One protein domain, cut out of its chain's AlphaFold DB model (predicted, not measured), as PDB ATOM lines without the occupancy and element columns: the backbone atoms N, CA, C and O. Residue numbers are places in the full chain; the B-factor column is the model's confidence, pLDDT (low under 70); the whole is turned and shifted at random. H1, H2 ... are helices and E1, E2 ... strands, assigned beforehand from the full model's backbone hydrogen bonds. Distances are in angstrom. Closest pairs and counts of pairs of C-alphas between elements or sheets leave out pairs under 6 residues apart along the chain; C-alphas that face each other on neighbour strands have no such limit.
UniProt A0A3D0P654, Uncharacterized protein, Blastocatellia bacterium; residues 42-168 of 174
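AT A GLANCE: This is residues 42 to 168 of the 174 residues of an uncharacterized protein of Blastocatellia bacterium (UniProt A0A3D0P654). The model is one twisted antiparallel sheet of six strands, with the long helix H1 packed on one face over E3 and E4. Residues 144 to 151, with the short helices H3 and H4 at their two ends, pass loosely over the opposite face, while short H2 and the long link after it lie towards the E1 edge. The printed part has 127 residues with four named helices and six named strands, H1 H2 E1 E2 E3 E4 E5 H3 H4 E6 along the chain; the sheet's order is E1 E2 E3 E4 E5 E6, and the class is mixed, helices and strands. The whole is compact, with a radius of gyration of the C-alphas of 14.1 A, rounded, spanning 35 by 34 by 26 A.

IN THESE COORDINATES: Find C-alpha 42 at (175.231, 187.499, 213.769); from there H1, residues 42 to 57, runs 22.9 A. H2 is residues 64 to 67. Then look for E1, residues 85 to 88, and E2, residues 91 to 99, which runs 24.4 A from C-alpha 91 at (183.387, 186.365, 212.508). E3, residues 102 to 109, is 23.3 A long; E4, residues 119 to 124, 16.2 A; E5, residues 129 to 134, 16.7 A. H3, residues 139 to 143, and H4, residues 152 to 157, come before E6, residues 161 to 163, which ends at (173.749, 193.055, 227.578).

HOW THE PARTS SIT: Begin with the sheet, where E1 to E5 form a meander, each strand the antiparallel neighbour of the one before. Look for N 86 and O 93 of the hairpin E1 and E2, 3.0 A apart; N 94 and O 106 of E2 and E3, 3.0 A; N 107 and O 120 of E3 and E4, 2.8 A; and N 121 and O 132 of E4 and E5, 2.9 A. Edge strand E6 is antiparallel to E5, with N 163 and O 131 at 2.7 A. H1 is on the sheet, and the two make two layers, a helix on one face of a sheet; the closest C-alphas of H1 and E3 are those of Thr 43 and Ala 107, 6.7 A. H1 only just touches H2, with residues 49 to 53 alone and 3 pairs of C-alphas within 8 A, the closest those of Phe 53 and Leu 67 at 6.8 A. H2, H3 and H4 only graze the sheet, and H3 and H4 are apart. In H1, H3 and H4 every O i to N i+4 pair is within hydrogen-bond range; H2 is too short for one.

THE WHOLE: The C-alphas farthest apart are those of Gly 58 and Lys 112, 39.3 A. The printed part has no cut, and the one long link is H2 to E1, 17 residues. Look for pLDDT under 70 at residues 42 to 43, 112 to 113, 138 to 153, 156 to 157 and 165 to 168; the mean of the printed part is 79.3.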
ATOM      1  N   ALA A  42     175.144 188.774 214.456       57.25
ATOM      2  CA  ALA A  42     175.231 187.499 213.769       57.25
ATOM      3  C   ALA A  42     175.047 186.337 214.757       57.25
ATOM      4  O   ALA A  42     174.534 185.272 214.388       57.25
ATOM      5  N   THR A  43     175.306 186.597 216.041       68.25
ATOM      6  CA  THR A  43     174.935 185.732 217.165       68.25
ATOM      7  C   THR A  43     173.427 185.512 217.246       68.25
ATOM      8  O   THR A  43     173.016 184.404 217.575       68.25
ATOM      9  N   ALA A  44     172.577 186.483 216.888       75.31
ATOM     10  CA  ALA A  44     171.125 186.303 216.922       75.31
ATOM     11  C   ALA A  44     170.653 185.249 215.911       75.31
ATOM     12  O   ALA A  44     169.797 184.418 216.229       75.31
ATOM     13  N   SER A  45     171.237 185.247 214.707       79.00
ATOM     14  CA  SER A  45     170.948 184.230 213.688       79.00
ATOM     15  C   SER A  45     171.446 182.846 214.109       79.00
ATOM     16  O   SER A  45     170.675 181.889 214.055       79.00
ATOM     17  N   MET A  46     172.672 182.764 214.637       85.50
ATOM     18  CA  MET A  46     173.262 181.519 215.131       85.50
ATOM     19  C   MET A  46     172.469 180.947 216.313       85.50
ATOM     20  O   MET A  46     172.120 179.771 216.320       85.50
ATOM     21  N   ASN A  47     172.101 181.790 217.280       87.06
ATOM     22  CA  ASN A  47     171.266 181.419 218.421       87.06
ATOM     23  C   ASN A  47     169.912 180.869 217.972       87.06
ATOM     24  O   ASN A  47     169.476 179.827 218.448       87.06
ATOM     25  N   ARG A  48     169.244 181.555 217.040       87.19
ATOM     26  CA  ARG A  48     167.960 181.098 216.499       87.19
ATOM     27  C   ARG A  48     168.089 179.717 215.866       87.19
ATOM     28  O   ARG A  48     167.209 178.884 216.058       87.19
ATOM     29  N   ASP A  49     169.156 179.478 215.118       88.88
ATOM     30  CA  ASP A  49     169.355 178.214 214.418       88.88
ATOM     31  C   ASP A  49     169.694 177.077 215.400       88.88
ATOM     32  O   ASP A  49     169.137 175.984 215.286       88.88
ATOM     33  N   LEU A  50     170.487 177.359 216.440       90.00
ATOM     34  CA  LEU A  50     170.742 176.446 217.561       90.00
ATOM     35  C   LEU A  50     169.459 176.098 218.334       90.00
ATOM     36  O   LEU A  50     169.205 174.927 218.616       90.00
ATOM     37  N   VAL A  51     168.618 177.089 218.639       90.19
ATOM     38  CA  VAL A  51     167.323 176.871 219.309       90.19
ATOM     39  C   VAL A  51     166.375 176.064 218.421       90.19
ATOM     40  O   VAL A  51     165.721 175.143 218.902       90.19
ATOM     41  N   LYS A  52     166.331 176.333 217.109       90.00
ATOM     42  CA  LYS A  52     165.546 175.526 216.158       90.00
ATOM     43  C   LYS A  52     166.017 174.075 216.101       90.00
ATOM     44  O   LYS A  52     165.189 173.176 215.966       90.00
ATOM     45  N   PHE A  53     167.324 173.831 216.185       91.56
ATOM     46  CA  PHE A  53     167.852 172.471 216.254       91.56
ATOM     47  C   PHE A  53     167.362 171.763 217.518       91.56
ATOM     48  O   PHE A  53     166.848 170.648 217.428       91.56
ATOM     49  N   HIS A  54     167.444 172.442 218.669       91.38
ATOM     50  CA  HIS A  54     166.929 171.931 219.939       91.38
ATOM     51  C   HIS A  54     165.435 171.593 219.848       91.38
ATOM     52  O   HIS A  54     165.050 170.476 220.174       91.38
ATOM     53  N   GLN A  55     164.613 172.474 219.273       89.88
ATOM     54  CA  GLN A  55     163.180 172.220 219.064       89.88
ATOM     55  C   GLN A  55     162.897 170.984 218.191       89.88
ATOM     56  O   GLN A  55     161.896 170.307 218.400       89.88
ATOM     57  N   LYS A  56     163.763 170.675 217.216       90.88
ATOM     58  CA  LYS A  56     163.598 169.512 216.324       90.88
ATOM     59  C   LYS A  56     164.135 168.203 216.905       90.88
ATOM     60  O   LYS A  56     163.628 167.141 216.560       90.88
ATOM     61  N   ARG A  57     165.212 168.257 217.695       90.06
ATOM     62  CA  ARG A  57     165.966 167.071 218.153       90.06
ATOM     63  C   ARG A  57     165.884 166.820 219.659       90.06
ATOM     64  O   ARG A  57     166.336 165.775 220.104       90.06
ATOM     65  N   GLY A  58     165.332 167.752 220.430       88.81
ATOM     66  CA  GLY A  58     165.237 167.689 221.891       88.81
ATOM     67  C   GLY A  58     166.539 168.008 222.632       88.81
ATOM     68  O   GLY A  58     166.556 167.999 223.857       88.81
ATOM     69  N   SER A  59     167.631 168.296 221.917       90.44
ATOM     70  CA  SER A  59     168.929 168.641 222.503       90.44
ATOM     71  C   SER A  59     169.713 169.592 221.606       90.44
ATOM     72  O   SER A  59     169.545 169.571 220.387       90.44
ATOM     73  N   PHE A  60     170.629 170.372 222.182       91.81
ATOM     74  CA  PHE A  60     171.597 171.144 221.404       91.81
ATOM     75  C   PHE A  60     172.603 170.239 220.666       91.81
ATOM     76  O   PHE A  60     172.918 169.140 221.152       91.81
ATOM     77  N   PRO A  61     173.094 170.675 219.489       91.25
ATOM     78  CA  PRO A  61     174.008 169.874 218.678       91.25
ATOM     79  C   PRO A  61     175.335 169.631 219.409       91.25
ATOM     80  O   PRO A  61     175.724 170.411 220.272       91.25
ATOM     81  N   ALA A  62     176.042 168.545 219.103       88.75
ATOM     82  CA  ALA A  62     177.369 168.329 219.681       88.75
ATOM     83  C   ALA A  62     178.405 169.246 219.011       88.75
ATOM     84  O   ALA A  62     179.287 169.785 219.681       88.75
ATOM     85  N   THR A  63     178.250 169.464 217.704       89.19
ATOM     86  CA  THR A  63     179.102 170.327 216.877       89.19
ATOM     87  C   THR A  63     178.260 171.251 215.993       89.19
ATOM     88  O   THR A  63     177.107 170.957 215.685       89.19
ATOM     89  N   LEU A  64     178.827 172.357 215.499       89.06
ATOM     90  CA  LEU A  64     178.134 173.222 214.527       89.06
ATOM     91  C   LEU A  64     177.891 172.525 213.183       89.06
ATOM     92  O   LEU A  64     177.064 172.984 212.394       89.06
ATOM     93  N   LYS A  65     178.596 171.425 212.907       88.69
ATOM     94  CA  LYS A  65     178.383 170.603 211.716       88.69
ATOM     95  C   LYS A  65     177.057 169.843 211.775       88.69
ATOM     96  O   LYS A  65     176.411 169.675 210.747       88.69
ATOM     97  N   ASP A  66     176.584 169.476 212.967       90.06
ATOM     98  CA  ASP A  66     175.314 168.750 213.132       90.06
ATOM     99  C   ASP A  66     174.094 169.584 212.705       90.06
ATOM    100  O   ASP A  66     173.023 169.043 212.432       90.06
ATOM    101  N   LEU A  67     174.241 170.914 212.633       87.56
ATOM    102  CA  LEU A  67     173.199 171.809 212.128       87.56
ATOM    103  C   LEU A  67     172.897 171.570 210.642       87.56
ATOM    104  O   LEU A  67     171.782 171.864 210.188       87.56
ATOM    105  N   GLU A  68     173.853 171.028 209.888       87.94
ATOM    106  CA  GLU A  68     173.692 170.714 208.474       87.94
ATOM    107  C   GLU A  68     172.702 169.569 208.255       87.94
ATOM    108  O   GLU A  68     172.748 168.513 208.880       87.94
ATOM    109  N   GLY A  69     171.765 169.773 207.334       84.38
ATOM    110  CA  GLY A  69     170.699 168.819 207.042       84.38
ATOM    111  C   GLY A  69     169.543 168.823 208.047       84.38
ATOM    112  O   GLY A  69     168.535 168.175 207.780       84.38
ATOM    113  N   VAL A  70     169.636 169.560 209.162       86.88
ATOM    114  CA  VAL A  70     168.524 169.725 210.121       86.88
ATOM    115  C   VAL A  70     167.968 171.145 210.095       86.88
ATOM    116  O   VAL A  70     166.750 171.341 210.003       86.88
ATOM    117  N   VAL A  71     168.850 172.139 210.191       88.88
ATOM    118  CA  VAL A  71     168.489 173.566 210.170       88.88
ATOM    119  C   VAL A  71     169.131 174.268 208.983       88.88
ATOM    120  O   VAL A  71     168.486 175.100 208.347       88.88
ATOM    121  N   TRP A  72     170.372 173.916 208.659       87.00
ATOM    122  CA  TRP A  72     171.097 174.469 207.525       87.00
ATOM    123  C   TRP A  72     171.067 173.538 206.322       87.00
ATOM    124  O   TRP A  72     171.066 172.316 206.454       87.00
ATOM    125  N   GLU A  73     171.104 174.123 205.130       86.00
ATOM    126  CA  GLU A  73     171.402 173.384 203.907       86.00
ATOM    127  C   GLU A  73     172.817 172.802 203.978       86.00
ATOM    128  O   GLU A  73     173.738 173.473 204.456       86.00
ATOM    129  N   LYS A  74     172.985 171.575 203.470       82.88
ATOM    130  CA  LYS A  74     174.300 170.949 203.310       82.88
ATOM    131  C   LYS A  74     175.095 171.747 202.278       82.88
ATOM    132  O   LYS A  74     174.755 171.732 201.096       82.88
ATOM    133  N   LYS A  75     176.109 172.477 202.733       80.75
ATOM    134  CA  LYS A  75     177.010 173.291 201.910       80.75
ATOM    135  C   LYS A  75     178.409 173.168 202.477       80.75
ATOM    136  O   LYS A  75     178.556 172.967 203.672       80.75
ATOM    137  N   ASP A  76     179.414 173.344 201.632       76.19
ATOM    138  CA  ASP A  76     180.784 173.396 202.118       76.19
ATOM    139  C   ASP A  76     180.984 174.689 202.927       76.19
ATOM    140  O   ASP A  76     180.777 175.801 202.426       76.19
ATOM    141  N   ARG A  77     181.270 174.541 204.221       82.31
ATOM    142  CA  ARG A  77     181.433 175.635 205.185       82.31
ATOM    143  C   ARG A  77     182.791 175.497 205.853       82.31
ATOM    144  O   ARG A  77     183.258 174.397 206.128       82.31
ATOM    145  N   ASN A  78     183.385 176.638 206.190       82.88
ATOM    146  CA  ASN A  78     184.716 176.711 206.788       82.88
ATOM    147  C   ASN A  78     184.684 176.324 208.272       82.88
ATOM    148  O   ASN A  78     184.746 177.188 209.151       82.88
ATOM    149  N   TYR A  79     184.548 175.030 208.546       83.31
ATOM    150  CA  TYR A  79     184.668 174.471 209.885       83.31
ATOM    151  C   TYR A  79     186.134 174.371 210.311       83.31
ATOM    152  O   TYR A  79     187.020 174.078 209.514       83.31
ATOM    153  N   VAL A  80     186.373 174.593 211.597       80.12
ATOM    154  CA  VAL A  80     187.673 174.476 212.263       80.12
ATOM    155  C   VAL A  80     187.465 173.654 213.537       80.12
ATOM    156  O   VAL A  80     186.347 173.597 214.059       80.12
ATOM    157  N   SER A  81     188.514 173.005 214.047       78.75
ATOM    158  CA  SER A  81     188.460 172.234 215.301       78.75
ATOM    159  C   SER A  81     187.342 171.178 215.295       78.75
ATOM    160  O   SER A  81     186.458 171.203 216.151       78.75
ATOM    161  N   ASP A  82     187.331 170.313 214.278       79.25
ATOM    162  CA  ASP A  82     186.368 169.210 214.113       79.25
ATOM    163  C   ASP A  82     184.883 169.627 214.108       79.25
ATOM    164  O   ASP A  82     183.992 168.847 214.436       79.25
ATOM    165  N   GLY A  83     184.589 170.870 213.710       80.00
ATOM    166  CA  GLY A  83     183.220 171.387 213.619       80.00
ATOM    167  C   GLY A  83     182.720 172.090 214.881       80.00
ATOM    168  O   GLY A  83     181.583 172.559 214.898       80.00
ATOM    169  N   HIS A  84     183.546 172.222 215.921       84.06
ATOM    170  CA  HIS A  84     183.241 173.072 217.081       84.06
ATOM    171  C   HIS A  84     183.448 174.560 216.798       84.06
ATOM    172  O   HIS A  84     182.900 175.413 217.494       84.06
ATOM    173  N   SER A  85     184.219 174.890 215.769       86.75
ATOM    174  CA  SER A  85     184.432 176.262 215.343       86.75
ATOM    175  C   SER A  85     184.079 176.428 213.875       86.75
ATOM    176  O   SER A  85     184.147 175.480 213.094       86.75
ATOM    177  N   MET A  86     183.703 177.638 213.480       87.75
ATOM    178  CA  MET A  86     183.511 177.960 212.071       87.75
ATOM    179  C   MET A  86     183.837 179.416 211.782       87.75
ATOM    180  O   MET A  86     183.596 180.296 212.607       87.75
ATOM    181  N   ILE A  87     184.322 179.677 210.577       84.56
ATOM    182  CA  ILE A  87     184.448 181.032 210.051       84.56
ATOM    183  C   ILE A  87     183.216 181.321 209.201       84.56
ATOM    184  O   ILE A  87     182.922 180.606 208.242       84.56
ATOM    185  N   HIS A  88     182.486 182.378 209.546       81.81
ATOM    186  CA  HIS A  88     181.363 182.840 208.745       81.81
ATOM    187  C   HIS A  88     181.332 184.363 208.688       81.81
ATOM    188  O   HIS A  88     181.189 185.029 209.714       81.81
ATOM    189  N   ARG A  89     181.419 184.906 207.465       78.56
ATOM    190  CA  ARG A  89     181.610 186.347 207.216       78.56
ATOM    191  C   ARG A  89     182.870 186.838 207.948       78.56
ATOM    192  O   ARG A  89     183.889 186.158 207.898       78.56
ATOM    193  N   ASN A  90     182.781 187.964 208.650       80.25
ATOM    194  CA  ASN A  90     183.879 188.579 209.397       80.25
ATOM    195  C   ASN A  90     183.926 188.120 210.863       80.25
ATOM    196  O   ASN A  90     184.409 188.843 211.727       80.25
ATOM    197  N   TYR A  91     183.405 186.924 211.159       82.81
ATOM    198  CA  TYR A  91     183.387 186.365 212.508       82.81
ATOM    199  C   TYR A  91     183.916 184.933 212.548       82.81
ATOM    200  O   TYR A  91     183.548 184.078 211.735       82.81
ATOM    201  N   PHE A  92     184.745 184.673 213.553       86.00
ATOM    202  CA  PHE A  92     185.102 183.344 214.014       86.00
ATOM    203  C   PHE A  92     184.153 182.940 215.144       86.00
ATOM    204  O   PHE A  92     184.069 183.610 216.176       86.00
ATOM    205  N   TYR A  93     183.431 181.845 214.937       87.25
ATOM    206  CA  TYR A  93     182.532 181.271 215.925       87.25
ATOM    207  C   TYR A  93     183.210 180.112 216.632       87.25
ATOM    208  O   TYR A  93     183.741 179.218 215.976       87.25
ATOM    209  N   LEU A  94     183.131 180.096 217.958       87.31
ATOM    210  CA  LEU A  94     183.556 178.970 218.780       87.31
ATOM    211  C   LEU A  94     182.368 178.512 219.624       87.31
ATOM    212  O   LEU A  94     181.862 179.252 220.465       87.31
ATOM    213  N   TYR A  95     181.916 177.295 219.354       88.31
ATOM    214  CA  TYR A  95     180.745 176.682 219.952       88.31
ATOM    215  C   TYR A  95     181.146 175.564 220.905       88.31
ATOM    216  O   TYR A  95     182.003 174.734 220.593       88.31
ATOM    217  N   SER A  96     180.469 175.508 222.047       87.12
ATOM    218  CA  SER A  96     180.611 174.408 222.987       87.12
ATOM    219  C   SER A  96     179.267 174.061 223.606       87.12
ATOM    220  O   SER A  96     178.517 174.927 224.066       87.12
ATOM    221  N   ARG A  97     178.948 172.768 223.617       88.44
ATOM    222  CA  ARG A  97     177.771 172.252 224.309       88.44
ATOM    223  C   ARG A  97     178.140 171.999 225.768       88.44
ATOM    224  O   ARG A  97     179.009 171.175 226.034       88.44
ATOM    225  N   ILE A  98     177.457 172.670 226.697       85.06
ATOM    226  CA  ILE A  98     177.615 172.416 228.139       85.06
ATOM    227  C   ILE A  98     176.793 171.184 228.522       85.06
ATOM    228  O   ILE A  98     177.305 170.256 229.138       85.06
ATOM    229  N   ASP A  99     175.520 171.165 228.130       85.00
ATOM    230  CA  ASP A  99     174.614 170.037 228.327       85.00
ATOM    231  C   ASP A  99     173.543 170.005 227.221       85.00
ATOM    232  O   ASP A  99     173.613 170.743 226.238       85.00
ATOM    233  N   GLN A 100     172.548 169.125 227.342       88.06
ATOM    234  CA  GLN A 100     171.487 168.986 226.336       88.06
ATOM    235  C   GLN A 100     170.651 170.267 226.148       88.06
ATOM    236  O   GLN A 100     170.119 170.481 225.060       88.06
ATOM    237  N   ASN A 101     170.582 171.132 227.164       88.81
ATOM    238  CA  ASN A 101     169.756 172.339 227.241       88.81
ATOM    239  C   ASN A 101     170.573 173.628 227.447       88.81
ATOM    240  O   ASN A 101     169.987 174.694 227.649       88.81
ATOM    241  N   ARG A 102     171.906 173.576 227.390       87.25
ATOM    242  CA  ARG A 102     172.784 174.742 227.516       87.25
ATOM    243  C   ARG A 102     173.946 174.671 226.548       87.25
ATOM    244  O   ARG A 102     174.632 173.654 226.434       87.25
ATOM    245  N   PHE A 103     174.222 175.800 225.916       88.75
ATOM    246  CA  PHE A 103     175.394 175.974 225.072       88.75
ATOM    247  C   PHE A 103     176.076 177.312 225.335       88.75
ATOM    248  O   PHE A 103     175.458 178.261 225.827       88.75
ATOM    249  N   THR A 104     177.343 177.383 224.947       88.38
ATOM    250  CA  THR A 104     178.102 178.623 224.842       88.38
ATOM    251  C   THR A 104     178.490 178.866 223.396       88.38
ATOM    252  O   THR A 104     178.761 177.940 222.625       88.38
ATOM    253  N   LEU A 105     178.486 180.136 223.014       87.94
ATOM    254  CA  LEU A 105     178.895 180.572 221.695       87.94
ATOM    255  C   LEU A 105     179.703 181.857 221.823       87.94
ATOM    256  O   LEU A 105     179.212 182.881 222.290       87.94
ATOM    257  N   TRP A 106     180.932 181.797 221.345       86.62
ATOM    258  CA  TRP A 106     181.765 182.955 221.086       86.62
ATOM    259  C   TRP A 106     181.585 183.392 219.641       86.62
ATOM    260  O   TRP A 106     181.597 182.553 218.743       86.62
ATOM    261  N   ALA A 107     181.460 184.693 219.420       86.56
ATOM    262  CA  ALA A 107     181.564 185.313 218.110       86.56
ATOM    263  C   ALA A 107     182.638 186.395 218.182       86.56
ATOM    264  O   ALA A 107     182.472 187.427 218.834       86.56
ATOM    265  N   ILE A 108     183.761 186.120 217.530       84.75
ATOM    266  CA  ILE A 108     184.976 186.919 217.617       84.75
ATOM    267  C   ILE A 108     185.208 187.569 216.256       84.75
ATOM    268  O   ILE A 108     185.269 186.844 215.258       84.75
ATOM    269  N   PRO A 109     185.299 188.905 216.176       81.81
ATOM    270  CA  PRO A 109     185.507 189.572 214.904       81.81
ATOM    271  C   PRO A 109     186.892 189.247 214.337       81.81
ATOM    272  O   PRO A 109     187.898 189.218 215.049       81.81
ATOM    273  N   ILE A 110     186.938 189.008 213.031       79.56
ATOM    274  CA  ILE A 110     188.151 188.729 212.262       79.56
ATOM    275  C   ILE A 110     188.192 189.621 211.017       79.56
ATOM    276  O   ILE A 110     187.159 190.072 210.529       79.56
ATOM    277  N   GLY A 111     189.389 189.840 210.474       75.00
ATOM    278  CA  GLY A 111     189.600 190.692 209.301       75.00
ATOM    279  C   GLY A 111     190.221 192.045 209.644       75.00
ATOM    280  O   GLY A 111     190.681 192.263 210.765       75.00
ATOM    281  N   LYS A 112     190.284 192.937 208.646       69.69
ATOM    282  CA  LYS A 112     191.013 194.214 208.735       69.69
ATOM    283  C   LYS A 112     190.347 195.232 209.663       69.69
ATOM    284  O   LYS A 112     191.053 195.943 210.360       69.69
ATOM    285  N   GLU A 113     189.020 195.240 209.728       68.62
ATOM    286  CA  GLU A 113     188.238 196.187 210.543       68.62
ATOM    287  C   GLU A 113     187.763 195.571 211.867       68.62
ATOM    288  O   GLU A 113     186.782 195.991 212.473       68.62
ATOM    289  N   ARG A 114     188.472 194.541 212.343       71.88
ATOM    290  CA  ARG A 114     188.135 193.834 213.588       71.88
ATOM    291  C   ARG A 114     188.039 194.761 214.803       71.88
ATOM    292  O   ARG A 114     187.297 194.440 215.720       71.88
ATOM    293  N   GLU A 115     188.787 195.865 214.811       73.19
ATOM    294  CA  GLU A 115     188.836 196.835 215.913       73.19
ATOM    295  C   GLU A 115     187.547 197.654 216.037       73.19
ATOM    296  O   GLU A 115     187.207 198.099 217.130       73.19
ATOM    297  N   GLU A 116     186.791 197.790 214.947       70.50
ATOM    298  CA  GLU A 116     185.494 198.474 214.938       70.50
ATOM    299  C   GLU A 116     184.347 197.553 215.387       70.50
ATOM    300  O   GLU A 116     183.250 198.004 215.724       70.50
ATOM    301  N   ALA A 117     184.600 196.242 215.429       73.94
ATOM    302  CA  ALA A 117     183.634 195.232 215.816       73.94
ATOM    303  C   ALA A 117     183.844 194.761 217.261       73.94
ATOM    304  O   ALA A 117     184.931 194.797 217.828       73.94
ATOM    305  N   SER A 118     182.773 194.284 217.888       79.31
ATOM    306  CA  SER A 118     182.833 193.784 219.263       79.31
ATOM    307  C   SER A 118     182.876 192.266 219.304       79.31
ATOM    308  O   SER A 118     182.207 191.592 218.513       79.31
ATOM    309  N   THR A 119     183.609 191.737 220.281       85.00
ATOM    310  CA  THR A 119     183.513 190.322 220.630       85.00
ATOM    311  C   THR A 119     182.230 190.096 221.410       85.00
ATOM    312  O   THR A 119     181.905 190.854 222.328       85.00
ATOM    313  N   LEU A 120     181.506 189.046 221.047       84.31
ATOM    314  CA  LEU A 120     180.269 188.657 221.700       84.31
ATOM    315  C   LEU A 120     180.433 187.266 222.302       84.31
ATOM    316  O   LEU A 120     180.939 186.346 221.658       84.31
ATOM    317  N   PHE A 121     179.954 187.114 223.528       85.62
ATOM    318  CA  PHE A 121     179.812 185.827 224.185       85.62
ATOM    319  C   PHE A 121     178.346 185.591 224.513       85.62
ATOM    320  O   PHE A 121     177.657 186.477 225.011       85.62
ATOM    321  N   LEU A 122     177.852 184.400 224.218       85.25
ATOM    322  CA  LEU A 122     176.460 184.030 224.388       85.25
ATOM    323  C   LEU A 122     176.382 182.743 225.199       85.25
ATOM    324  O   LEU A 122     177.005 181.744 224.845       85.25
ATOM    325  N   VAL A 123     175.548 182.759 226.233       86.94
ATOM    326  CA  VAL A 123     175.083 181.556 226.922       86.94
ATOM    327  C   VAL A 123     173.606 181.391 226.601       86.94
ATOM    328  O   VAL A 123     172.785 182.257 226.920       86.94
ATOM    329  N   GLY A 124     173.267 180.294 225.931       84.12
ATOM    330  CA  GLY A 124     171.914 180.035 225.456       84.12
ATOM    331  C   GLY A 124     171.278 178.822 226.125       84.12
ATOM    332  O   GLY A 124     171.908 177.779 226.285       84.12
ATOM    333  N   THR A 125     170.002 178.968 226.472       86.00
ATOM    334  CA  THR A 125     169.057 177.883 226.778       86.00
ATOM    335  C   THR A 125     167.934 177.910 225.731       86.00
ATOM    336  O   THR A 125     167.824 178.891 224.990       86.00
ATOM    337  N   PRO A 126     167.050 176.898 225.656       83.81
ATOM    338  CA  PRO A 126     165.945 176.909 224.697       83.81
ATOM    339  C   PRO A 126     164.980 178.089 224.890       83.81
ATOM    340  O   PRO A 126     164.336 178.511 223.935       83.81
ATOM    341  N   MET A 127     164.881 178.630 226.114       78.81
ATOM    342  CA  MET A 127     163.925 179.690 226.468       78.81
ATOM    343  C   MET A 127     164.560 181.065 226.680       78.81
ATOM    344  O   MET A 127     163.920 182.085 226.436       78.81
ATOM    345  N   LYS A 128     165.794 181.112 227.183       81.25
ATOM    346  CA  LYS A 128     166.484 182.350 227.559       81.25
ATOM    347  C   LYS A 128     167.881 182.384 226.964       81.25
ATOM    348  O   LYS A 128     168.555 181.358 226.882       81.25
ATOM    349  N   LYS A 129     168.340 183.584 226.633       84.44
ATOM    350  CA  LYS A 129     169.724 183.848 226.251       84.44
ATOM    351  C   LYS A 129     170.295 184.932 227.152       84.44
ATOM    352  O   LYS A 129     169.571 185.854 227.524       84.44
ATOM    353  N   ARG A 130     171.577 184.822 227.475       83.62
ATOM    354  CA  ARG A 130     172.361 185.892 228.093       83.62
ATOM    355  C   ARG A 130     173.530 186.192 227.173       83.62
ATOM    356  O   ARG A 130     174.199 185.267 226.711       83.62
ATOM    357  N   THR A 131     173.724 187.467 226.869       83.50
ATOM    358  CA  THR A 131     174.748 187.924 225.930       83.50
ATOM    359  C   THR A 131     175.676 188.873 226.659       83.50
ATOM    360  O   THR A 131     175.212 189.777 227.338       83.50
ATOM    361  N   TRP A 132     176.974 188.715 226.470       84.50
ATOM    362  CA  TRP A 132     177.995 189.644 226.915       84.50
ATOM    363  C   TRP A 132     178.710 190.222 225.700       84.50
ATOM    364  O   TRP A 132     178.922 189.530 224.701       84.50
ATOM    365  N   LYS A 133     179.069 191.499 225.783       84.31
ATOM    366  CA  LYS A 133     179.763 192.237 224.729       84.31
ATOM    367  C   LYS A 133     181.029 192.858 225.305       84.31
ATOM    368  O   LYS A 133     180.985 193.444 226.382       84.31
ATOM    369  N   GLY A 134     182.133 192.749 224.579       81.69
ATOM    370  CA  GLY A 134     183.414 193.331 224.967       81.69
ATOM    371  C   GLY A 134     184.248 193.750 223.764       81.69
ATOM    372  O   GLY A 134     183.808 193.656 222.613       81.69
ATOM    373  N   ALA A 135     185.460 194.224 224.042       81.19
ATOM    374  CA  ALA A 135     186.413 194.642 223.020       81.19
ATOM    375  C   ALA A 135     186.765 193.496 222.051       81.19
ATOM    376  O   ALA A 135     186.585 192.311 222.355       81.19
ATOM    377  N   ALA A 136     187.262 193.844 220.865       77.94
ATOM    378  CA  ALA A 136     187.740 192.878 219.882       77.94
ATOM    379  C   ALA A 136     188.928 192.074 220.444       77.94
ATOM    380  O   ALA A 136     190.009 192.619 220.656       77.94
ATOM    381  N   LEU A 137     188.743 190.772 220.680       76.69
ATOM    382  CA  LEU A 137     189.820 189.897 221.145       76.69
ATOM    383  C   LEU A 137     190.821 189.633 220.013       76.69
ATOM    384  O   LEU A 137     190.451 189.553 218.838       76.69
ATOM    385  N   THR A 138     192.110 189.500 220.339       68.94
ATOM    386  CA  THR A 138     193.132 189.066 219.368       68.94
ATOM    387  C   THR A 138     193.005 187.576 219.061       68.94
ATOM    388  O   THR A 138     192.472 186.816 219.866       68.94
ATOM    389  N   VAL A 139     193.501 187.140 217.897       62.56
ATOM    390  CA  VAL A 139     193.547 185.709 217.527       62.56
ATOM    391  C   VAL A 139     194.358 184.903 218.553       62.56
ATOM    392  O   VAL A 139     194.004 183.769 218.873       62.56
ATOM    393  N   GLU A 140     195.393 185.509 219.136       63.81
ATOM    394  CA  GLU A 140     196.191 184.926 220.219       63.81
ATOM    395  C   GLU A 140     195.380 184.740 221.508       63.81
ATOM    396  O   GLU A 140     195.527 183.725 222.194       63.81
ATOM    397  N   ASP A 141     194.477 185.674 221.819       67.00
ATOM    398  CA  ASP A 141     193.564 185.550 222.957       67.00
ATOM    399  C   ASP A 141     192.505 184.471 222.726       67.00
ATOM    400  O   ASP A 141     192.114 183.805 223.685       67.00
ATOM    401  N   VAL A 142     192.089 184.241 221.470       64.81
ATOM    402  CA  VAL A 142     191.146 183.166 221.103       64.81
ATOM    403  C   VAL A 142     191.706 181.792 221.454       64.81
ATOM    404  O   VAL A 142     190.988 180.962 222.008       64.81
ATOM    405  N   GLY A 143     192.993 181.556 221.182       62.69
ATOM    406  CA  GLY A 143     193.658 180.295 221.524       62.69
ATOM    407  C   GLY A 143     193.727 180.031 223.033       62.69
ATOM    408  O   GLY A 143     193.813 178.881 223.457       62.69
ATOM    409  N   LYS A 144     193.637 181.090 223.847       66.44
ATOM    410  CA  LYS A 144     193.626 181.038 225.316       66.44
ATOM    411  C   LYS A 144     192.211 181.019 225.900       66.44
ATOM    412  O   LYS A 144     192.061 181.049 227.125       66.44
ATOM    413  N   LEU A 145     191.166 181.022 225.068       67.12
ATOM    414  CA  LEU A 145     189.796 180.923 225.554       67.12
ATOM    415  C   LEU A 145     189.527 179.493 226.036       67.12
ATOM    416  O   LEU A 145     189.721 178.537 225.279       67.12
ATOM    417  N   PRO A 146     189.035 179.319 227.273       62.88
ATOM    418  CA  PRO A 146     188.572 178.017 227.717       62.88
ATOM    419  C   PRO A 146     187.430 177.557 226.806       62.88
ATOM    420  O   PRO A 146     186.455 178.282 226.602       62.88
ATOM    421  N   ARG A 147     187.515 176.327 226.278       58.56
ATOM    422  CA  ARG A 147     186.411 175.711 225.509       58.56
ATOM    423  C   ARG A 147     185.131 175.575 226.339       58.56
ATOM    424  O   ARG A 147     184.040 175.468 225.788       58.56
ATOM    425  N   LEU A 148     185.267 175.569 227.661       58.03
ATOM    426  CA  LEU A 148     184.179 175.544 228.625       58.03
ATOM    427  C   LEU A 148     184.393 176.707 229.587       58.03
ATOM    428  O   LEU A 148     185.178 176.610 230.523       58.03
ATOM    429  N   LEU A 149     183.714 177.821 229.339       59.03
ATOM    430  CA  LEU A 149     183.609 178.877 230.335       59.03
ATOM    431  C   LEU A 149     182.395 178.585 231.194       59.03
ATOM    432  O   LEU A 149     181.256 178.713 230.750       59.03
ATOM    433  N   LEU A 150     182.675 178.132 232.408       54.91
ATOM    434  CA  LEU A 150     181.673 177.824 233.420       54.91
ATOM    435  C   LEU A 150     181.389 179.021 234.338       54.91
ATOM    436  O   LEU A 150     180.456 178.952 235.130       54.91
ATOM    437  N   ILE A 151     182.173 180.106 234.254       56.50
ATOM    438  CA  ILE A 151     182.217 181.128 235.306       56.50
ATOM    439  C   ILE A 151     182.075 182.533 234.705       56.50
ATOM    440  O   ILE A 151     182.917 182.989 233.937       56.50
ATOM    441  N   GLU A 152     181.014 183.245 235.092       60.44
ATOM    442  CA  GLU A 152     180.747 184.642 234.695       60.44
ATOM    443  C   GLU A 152     181.861 185.613 235.137       60.44
ATOM    444  O   GLU A 152     182.075 186.651 234.514       60.44
ATOM    445  N   GLN A 153     182.622 185.252 236.174       58.94
ATOM    446  CA  GLN A 153     183.758 186.025 236.689       58.94
ATOM    447  C   GLN A 153     184.891 186.154 235.654       58.94
ATOM    448  O   GLN A 153     185.479 187.227 235.529       58.94
ATOM    449  N   ASP A 154     185.129 185.121 234.839       70.25
ATOM    450  CA  ASP A 154     186.144 185.160 233.776       70.25
ATOM    451  C   ASP A 154     185.765 186.120 232.640       70.25
ATOM    452  O   ASP A 154     186.636 186.629 231.933       70.25
ATOM    453  N   LEU A 155     184.468 186.387 232.454       74.31
ATOM    454  CA  LEU A 155     183.980 187.345 231.462       74.31
ATOM    455  C   LEU A 155     184.218 188.779 231.936       74.31
ATOM    456  O   LEU A 155     184.717 189.599 231.165       74.31
ATOM    457  N   ALA A 156     183.937 189.063 233.212       69.31
ATOM    458  CA  ALA A 156     184.204 190.369 233.814       69.31
ATOM    459  C   ALA A 156     185.706 190.708 233.788       69.31
ATOM    460  O   ALA A 156     186.078 191.817 233.409       69.31
ATOM    461  N   LEU A 157     186.574 189.730 234.080       69.81
ATOM    462  CA  LEU A 157     188.033 189.878 233.964       69.81
ATOM    463  C   LEU A 157     188.498 190.187 232.531       69.81
ATOM    464  O   LEU A 157     189.533 190.819 232.339       69.81
ATOM    465  N   ARG A 158     187.725 189.779 231.518       73.25
ATOM    466  CA  ARG A 158     187.984 190.056 230.095       73.25
ATOM    467  C   ARG A 158     187.298 191.331 229.592       73.25
ATOM    468  O   ARG A 158     187.244 191.553 228.384       73.25
ATOM    469  N   GLY A 159     186.756 192.154 230.494       77.62
ATOM    470  CA  GLY A 159     186.075 193.403 230.150       77.62
ATOM    471  C   GLY A 159     184.758 193.198 229.396       77.62
ATOM    472  O   GLY A 159     184.322 194.083 228.662       77.62
ATOM    473  N   MET A 160     184.137 192.023 229.528       82.38
ATOM    474  CA  MET A 160     182.859 191.717 228.893       82.38
ATOM    475  C   MET A 160     181.707 192.212 229.768       82.38
ATOM    476  O   MET A 160     181.607 191.857 230.941       82.38
ATOM    477  N   VAL A 161     180.802 192.987 229.178       81.88
ATOM    478  CA  VAL A 161     179.639 193.559 229.864       81.88
ATOM    479  C   VAL A 161     178.375 192.838 229.414       81.88
ATOM    480  O   VAL A 161     178.104 192.731 228.212       81.88
ATOM    481  N   GLU A 162     177.586 192.353 230.376       83.06
ATOM    482  CA  GLU A 162     176.297 191.725 230.087       83.06
ATOM    483  C   GLU A 162     175.349 192.727 229.418       83.06
ATOM    484  O   GLU A 162     175.165 193.854 229.871       83.06
ATOM    485  N   GLN A 163     174.752 192.306 228.311       80.31
ATOM    486  CA  GLN A 163     173.749 193.055 227.578       80.31
ATOM    487  C   GLN A 163     172.376 192.644 228.109       80.31
ATOM    488  O   GLN A 163     171.881 191.554 227.815       80.31
ATOM    489  N   VAL A 164     171.761 193.518 228.905       70.44
ATOM    490  CA  VAL A 164     170.389 193.318 229.380       70.44
ATOM    491  C   VAL A 164     169.437 193.517 228.199       70.44
ATOM    492  O   VAL A 164     169.332 194.610 227.643       70.44
ATOM    493  N   ASP A 165     168.749 192.451 227.786       60.06
ATOM    494  CA  ASP A 165     167.780 192.505 226.687       60.06
ATOM    495  C   ASP A 165     166.509 193.251 227.143       60.06
ATOM    496  O   ASP A 165     165.570 192.669 227.691       60.06
ATOM    497  N   HIS A 166     166.482 194.570 226.931       47.09
ATOM    498  CA  HIS A 166     165.373 195.449 227.325       47.09
ATOM    499  C   HIS A 166     164.020 195.098 226.674       47.09
ATOM    500  O   HIS A 166     162.985 195.594 227.125       47.09
ATOM    501  N   LYS A 167     163.972 194.222 225.657       47.78
ATOM    502  CA  LYS A 167     162.702 193.787 225.047       47.78
ATOM    503  C   LYS A 167     161.842 192.918 225.968       47.78
ATOM    504  O   LYS A 167     160.629 192.888 225.785       47.78
ATOM    505  N   ALA A 168     162.421 192.256 226.970       45.12
ATOM    506  CA  ALA A 168     161.655 191.426 227.902       45.12
ATOM    507  C   ALA A 168     160.885 192.239 228.965       45.12
ATOM    508  O   ALA A 168     159.956 191.715 229.574       45.12
TER     509      ALA A 168